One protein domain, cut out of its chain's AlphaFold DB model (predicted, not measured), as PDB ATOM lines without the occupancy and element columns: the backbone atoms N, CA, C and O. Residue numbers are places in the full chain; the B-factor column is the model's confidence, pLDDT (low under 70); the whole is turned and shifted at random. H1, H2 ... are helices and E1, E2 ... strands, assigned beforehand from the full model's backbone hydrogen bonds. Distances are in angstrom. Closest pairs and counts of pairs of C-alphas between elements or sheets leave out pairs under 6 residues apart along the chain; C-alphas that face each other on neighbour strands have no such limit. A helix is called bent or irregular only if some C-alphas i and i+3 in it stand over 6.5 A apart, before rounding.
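What this domain is: This is residues 13 to 59 of the 94 residues of an uncharacterized protein of Clostridium kluyveri (strain NBRC 12016) (UniProt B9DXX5). One long helix, H1, sticks out from a small looped head, residues 13 to 38, which holds one short strand, E1. Residues 39 to 59 stand free and make much of the length. The printed part has 47 residues, with E1 before H1, mostly helix by its named elements, though these hold under half of the residues. It is an extended rod, spanning 51 by 15 by 14 A, with a radius of gyration of the C-alphas of 16.2 A.

Where its parts are: H1, residues 40 to 57, measures 24.6 A from C-alpha 40 at (-42.434, -26.977, 0.024) to C-alpha 57 at (-33.377, -19.608, 21.686). H1 is only just irregular, C-alphas 42 and 45 being 6.7 A apart, and has a kink of 27 degrees near residue 47. E1, residues 21 to 23, measures 7.1 A and begins at (-55.236, -35.109, -12.981).

How they stand to each other: H1 and E1 are apart. In H1, 12 of 14 O i to N i+4 pairs are within hydrogen-bond range. E1 pairs with no named strand, but residues 13 to 14 pair antiparallel with its residues 21 to 22.

The domain as a whole: The farthest C-alphas, of His 31 and Gly 59, are 50.9 A apart. The printed part has no cut. The link from E1 to H1, 16 residues, is long. Mean pLDDT of the printed part is 79.2; residues 38 to 43 and 58 to 59 are under 70.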
ATOM      1  N   VAL A  13     -50.635 -36.191 -10.531       86.06
ATOM      2  CA  VAL A  13     -51.034 -35.610  -9.256       86.06
ATOM      3  C   VAL A  13     -52.258 -34.743  -9.500       86.06
ATOM      4  O   VAL A  13     -52.409 -34.152 -10.569       86.06
ATOM      5  N   LYS A  14     -53.120 -34.633  -8.495       87.88
ATOM      6  CA  LYS A  14     -54.304 -33.784  -8.594       87.88
ATOM      7  C   LYS A  14     -53.938 -32.306  -8.545       87.88
ATOM      8  O   LYS A  14     -53.051 -31.881  -7.794       87.88
ATOM      9  N   CYS A  15     -54.643 -31.516  -9.346       88.06
ATOM     10  CA  CYS A  15     -54.618 -30.068  -9.263       88.06
ATOM     11  C   CYS A  15     -55.087 -29.605  -7.878       88.06
ATOM     12  O   CYS A  15     -56.036 -30.162  -7.348       88.06
ATOM     13  N   LYS A  16     -54.481 -28.557  -7.309       82.25
ATOM     14  CA  LYS A  16     -54.911 -28.005  -6.013       82.25
ATOM     15  C   LYS A  16     -56.125 -27.082  -6.140       82.25
ATOM     16  O   LYS A  16     -56.772 -26.823  -5.138       82.25
ATOM     17  N   ALA A  17     -56.387 -26.568  -7.343       87.31
ATOM     18  CA  ALA A  17     -57.461 -25.611  -7.601       87.31
ATOM     19  C   ALA A  17     -58.669 -26.211  -8.328       87.31
ATOM     20  O   ALA A  17     -59.788 -25.783  -8.083       87.31
ATOM     21  N   CYS A  18     -58.454 -27.168  -9.238       89.06
ATOM     22  CA  CYS A  18     -59.534 -27.742 -10.052       89.06
ATOM     23  C   CYS A  18     -59.643 -29.269  -9.972       89.06
ATOM     24  O   CYS A  18     -60.382 -29.858 -10.753       89.06
ATOM     25  N   ASP A  19     -58.861 -29.910  -9.099       89.00
ATOM     26  CA  ASP A  19     -58.817 -31.366  -8.891       89.00
ATOM     27  C   ASP A  19     -58.546 -32.243 -10.129       89.00
ATOM     28  O   ASP A  19     -58.543 -33.468 -10.024       89.00
ATOM     29  N   ALA A  20     -58.242 -31.649 -11.286       87.81
ATOM     30  CA  ALA A  20     -57.887 -32.379 -12.496       87.81
ATOM     31  C   ALA A  20     -56.569 -33.151 -12.330       87.81
ATOM     32  O   ALA A  20     -55.643 -32.683 -11.659       87.81
ATOM     33  N   ASP A  21     -56.456 -34.306 -12.985       88.12
ATOM     34  CA  ASP A  21     -55.236 -35.109 -12.981       88.12
ATOM     35  C   ASP A  21     -54.185 -34.510 -13.925       88.12
ATOM     36  O   ASP A  21     -54.404 -34.352 -15.127       88.12
ATOM     37  N   ILE A  22     -53.021 -34.153 -13.381       87.06
ATOM     38  CA  ILE A  22     -51.958 -33.451 -14.112       87.06
ATOM     39  C   ILE A  22     -50.626 -34.146 -13.862       87.06
ATOM     40  O   ILE A  22     -50.360 -34.622 -12.766       87.06
ATOM     41  N   ALA A  23     -49.725 -34.150 -14.843       84.25
ATOM     42  CA  ALA A  23     -48.359 -34.613 -14.631       84.25
ATOM     43  C   ALA A  23     -47.669 -33.867 -13.466       84.25
ATOM     44  O   ALA A  23     -47.674 -32.639 -13.399       84.25
ATOM     45  N   LYS A  24     -46.984 -34.605 -12.590       76.88
ATOM     46  CA  LYS A  24     -46.214 -34.096 -11.437       76.88
ATOM     47  C   LYS A  24     -45.124 -33.089 -11.823       76.88
ATOM     48  O   LYS A  24     -44.670 -32.313 -10.987       76.88
ATOM     49  N   SER A  25     -44.685 -33.114 -13.080       75.69
ATOM     50  CA  SER A  25     -43.713 -32.180 -13.656       75.69
ATOM     51  C   SER A  25     -44.332 -30.873 -14.166       75.69
ATOM     52  O   SER A  25     -43.592 -29.928 -14.456       75.69
ATOM     53  N   ALA A  26     -45.661 -30.788 -14.288       76.88
ATOM     54  CA  ALA A  26     -46.331 -29.600 -14.792       76.88
ATOM     55  C   ALA A  26     -46.242 -28.460 -13.767       76.88
ATOM     56  O   ALA A  26     -46.748 -28.553 -12.651       76.88
ATOM     57  N   LYS A  27     -45.592 -27.360 -14.162       79.06
ATOM     58  CA  LYS A  27     -45.465 -26.152 -13.327       79.06
ATOM     59  C   LYS A  27     -46.793 -25.398 -13.217       79.06
ATOM     60  O   LYS A  27     -47.082 -24.821 -12.182       79.06
ATOM     61  N   LYS A  28     -47.595 -25.417 -14.281       83.75
ATOM     62  CA  LYS A  28     -48.929 -24.813 -14.344       83.75
ATOM     63  C   LYS A  28     -49.941 -25.871 -14.749       83.75
ATOM     64  O   LYS A  28     -49.634 -26.726 -15.582       83.75
ATOM     65  N   CYS A  29     -51.133 -25.802 -14.172       88.44
ATOM     66  CA  CYS A  29     -52.244 -26.648 -14.574       88.44
ATOM     67  C   CYS A  29     -52.721 -26.283 -15.996       88.44
ATOM     68  O   CYS A  29     -52.991 -25.110 -16.241       88.44
ATOM     69  N   PRO A  30     -52.883 -27.247 -16.923       85.38
ATOM     70  CA  PRO A  30     -53.423 -26.981 -18.258       85.38
ATOM     71  C   PRO A  30     -54.949 -26.775 -18.279       85.38
ATOM     72  O   PRO A  30     -55.465 -26.243 -19.253       85.38
ATOM     73  N   HIS A  31     -55.668 -27.182 -17.227       88.25
ATOM     74  CA  HIS A  31     -57.127 -27.054 -17.138       88.25
ATOM     75  C   HIS A  31     -57.569 -25.710 -16.549       88.25
ATOM     76  O   HIS A  31     -58.489 -25.092 -17.071       88.25
ATOM     77  N   CYS A  32     -56.916 -25.247 -15.477       89.19
ATOM     78  CA  CYS A  32     -57.279 -24.003 -14.789       89.19
ATOM     79  C   CYS A  32     -56.182 -22.926 -14.783       89.19
ATOM     80  O   CYS A  32     -56.461 -21.788 -14.425       89.19
ATOM     81  N   GLY A  33     -54.938 -23.250 -15.152       85.81
ATOM     82  CA  GLY A  33     -53.825 -22.290 -15.173       85.81
ATOM     83  C   GLY A  33     -53.115 -22.057 -13.833       85.81
ATOM     84  O   GLY A  33     -52.089 -21.371 -13.820       85.81
ATOM     85  N   GLU A  34     -53.604 -22.647 -12.736       83.06
ATOM     86  CA  GLU A  34     -53.033 -22.479 -11.393       83.06
ATOM     87  C   GLU A  34     -51.584 -23.000 -11.315       83.06
ATOM     88  O   GLU A  34     -51.244 -24.030 -11.913       83.06
ATOM     89  N   ASP A  35     -50.715 -22.289 -10.585       83.62
ATOM     90  CA  ASP A  35     -49.323 -22.703 -10.363       83.62
ATOM     91  C   ASP A  35     -49.284 -23.844  -9.333       83.62
ATOM     92  O   ASP A  35     -49.531 -23.672  -8.141       83.62
ATOM     93  N   GLN A  36     -48.957 -25.042  -9.814       78.00
ATOM     94  CA  GLN A  36     -48.939 -26.275  -9.026       78.00
ATOM     95  C   GLN A  36     -47.575 -26.535  -8.370       78.00
ATOM     96  O   GLN A  36     -47.367 -27.586  -7.754       78.00
ATOM     97  N   ARG A  37     -46.614 -25.610  -8.495       70.62
ATOM     98  CA  ARG A  37     -45.256 -25.800  -7.985       70.62
ATOM     99  C   ARG A  37     -45.274 -25.966  -6.467       70.62
ATOM    100  O   ARG A  37     -45.743 -25.106  -5.729       70.62
ATOM    101  N   ASN A  38     -44.702 -27.075  -5.993       66.00
ATOM    102  CA  ASN A  38     -44.529 -27.352  -4.570       66.00
ATOM    103  C   ASN A  38     -43.784 -26.198  -3.875       66.00
ATOM    104  O   ASN A  38     -42.552 -26.150  -3.862       66.00
ATOM    105  N   PHE A  39     -44.539 -25.318  -3.213       59.75
ATOM    106  CA  PHE A  39     -44.034 -24.314  -2.276       59.75
ATOM    107  C   PHE A  39     -43.076 -24.932  -1.240       59.75
ATOM    108  O   PHE A  39     -42.088 -24.316  -0.851       59.75
ATOM    109  N   PHE A  40     -43.285 -26.203  -0.885       53.38
ATOM    110  CA  PHE A  40     -42.434 -26.977   0.024       53.38
ATOM    111  C   PHE A  40     -40.959 -27.086  -0.391       53.38
ATOM    112  O   PHE A  40     -40.094 -27.137   0.480       53.38
ATOM    113  N   MET A  41     -40.633 -27.070  -1.688       57.75
ATOM    114  CA  MET A  41     -39.226 -27.102  -2.114       57.75
ATOM    115  C   MET A  41     -38.497 -25.787  -1.804       57.75
ATOM    116  O   MET A  41     -37.283 -25.794  -1.626       57.75
ATOM    117  N   ARG A  42     -39.231 -24.671  -1.686       58.91
ATOM    118  CA  ARG A  42     -38.678 -23.361  -1.310       58.91
ATOM    119  C   ARG A  42     -38.524 -23.200   0.204       58.91
ATOM    120  O   ARG A  42     -37.592 -22.543   0.651       58.91
ATOM    121  N   TYR A  43     -39.383 -23.838   0.998       64.69
ATOM    122  CA  TYR A  43     -39.353 -23.727   2.462       64.69
ATOM    123  C   TYR A  43     -38.380 -24.683   3.159       64.69
ATOM    124  O   TYR A  43     -38.224 -24.600   4.371       64.69
ATOM    125  N   LYS A  44     -37.671 -25.548   2.424       70.00
ATOM    126  CA  LYS A  44     -36.621 -26.412   2.990       70.00
ATOM    127  C   LYS A  44     -35.518 -25.599   3.687       70.00
ATOM    128  O   LYS A  44     -35.043 -25.995   4.745       70.00
ATOM    129  N   VAL A  45     -35.180 -24.432   3.134       71.75
ATOM    130  CA  VAL A  45     -34.225 -23.487   3.736       71.75
ATOM    131  C   VAL A  45     -34.850 -22.760   4.933       71.75
ATOM    132  O   VAL A  45     -34.240 -22.707   5.996       71.75
ATOM    133  N   LEU A  46     -36.094 -22.276   4.810       79.06
ATOM    134  CA  LEU A  46     -36.777 -21.560   5.899       79.06
ATOM    135  C   LEU A  46     -37.018 -22.453   7.129       79.06
ATOM    136  O   LEU A  46     -36.830 -22.012   8.258       79.06
ATOM    137  N   SER A  47     -37.372 -23.721   6.913       81.38
ATOM    138  CA  SER A  47     -37.565 -24.702   7.984       81.38
ATOM    139  C   SER A  47     -36.270 -24.986   8.751       81.38
ATOM    140  O   SER A  47     -36.331 -25.180   9.962       81.38
ATOM    141  N   ILE A  48     -35.111 -24.988   8.077       83.88
ATOM    142  CA  ILE A  48     -33.805 -25.103   8.745       83.88
ATOM    143  C   ILE A  48     -33.486 -23.843   9.556       83.88
ATOM    144  O   ILE A  48     -32.995 -23.947  10.674       83.88
ATOM    145  N   ILE A  49     -33.785 -22.650   9.041       85.06
ATOM    146  CA  ILE A  49     -33.544 -21.412   9.794       85.06
ATOM    147  C   ILE A  49     -34.389 -21.385  11.078       85.06
ATOM    148  O   ILE A  49     -33.860 -21.093  12.148       85.06
ATOM    149  N   ILE A  50     -35.677 -21.733  10.996       85.31
ATOM    150  CA  ILE A  50     -36.567 -21.724  12.166       85.31
ATOM    151  C   ILE A  50     -36.109 -22.741  13.214       85.31
ATOM    152  O   ILE A  50     -36.068 -22.402  14.396       85.31
ATOM    153  N   ILE A  51     -35.718 -23.957  12.811       87.12
ATOM    154  CA  ILE A  51     -35.264 -24.966  13.781       87.12
ATOM    155  C   ILE A  51     -33.977 -24.529  14.493       87.12
ATOM    156  O   ILE A  51     -33.852 -24.742  15.696       87.12
ATOM    157  N   LEU A  52     -33.052 -23.863  13.790       87.44
ATOM    158  CA  LEU A  52     -31.832 -23.329  14.399       87.44
ATOM    159  C   LEU A  52     -32.122 -22.184  15.374       87.44
ATOM    160  O   LEU A  52     -31.521 -22.148  16.442       87.44
ATOM    161  N   ILE A  53     -33.058 -21.286  15.050       85.69
ATOM    162  CA  ILE A  53     -33.468 -20.199  15.953       85.69
ATOM    163  C   ILE A  53     -34.117 -20.759  17.221       85.69
ATOM    164  O   ILE A  53     -33.812 -20.294  18.313       85.69
ATOM    165  N   VAL A  54     -34.980 -21.772  17.097       84.31
ATOM    166  CA  VAL A  54     -35.613 -22.415  18.257       84.31
ATOM    167  C   VAL A  54     -34.563 -23.123  19.115       84.31
ATOM    168  O   VAL A  54     -34.511 -22.883  20.316       84.31
ATOM    169  N   LEU A  55     -33.667 -23.918  18.522       81.25
ATOM    170  CA  LEU A  55     -32.591 -24.591  19.262       81.25
ATOM    171  C   LEU A  55     -31.628 -23.605  19.943       81.25
ATOM    172  O   LEU A  55     -31.217 -23.849  21.074       81.25
ATOM    173  N   ALA A  56     -31.303 -22.483  19.296       77.69
ATOM    174  CA  ALA A  56     -30.477 -21.431  19.889       77.69
ATOM    175  C   ALA A  56     -31.226 -20.614  20.962       77.69
ATOM    176  O   ALA A  56     -30.615 -20.148  21.921       77.69
ATOM    177  N   GLY A  57     -32.542 -20.440  20.815       74.94
ATOM    178  CA  GLY A  57     -33.377 -19.608  21.686       74.94
ATOM    179  C   GLY A  57     -33.895 -20.302  22.951       74.94
ATOM    180  O   GLY A  57     -34.243 -19.617  23.913       74.94
ATOM    181  N   ILE A  58     -33.909 -21.641  23.001       66.44
ATOM    182  CA  ILE A  58     -34.358 -22.400  24.187       66.44
ATOM    183  C   ILE A  58     -33.460 -22.146  25.420       66.44
ATOM    184  O   ILE A  58     -33.908 -22.340  26.547       66.44
ATOM    185  N   GLY A  59     -32.244 -21.611  25.251       59.59
ATOM    186  CA  GLY A  59     -31.376 -21.206  26.366       59.59
ATOM    187  C   GLY A  59     -31.845 -19.975  27.159       59.59
ATOM    188  O   GLY A  59     -31.374 -19.773  28.275       59.59
TER     189      GLY A  59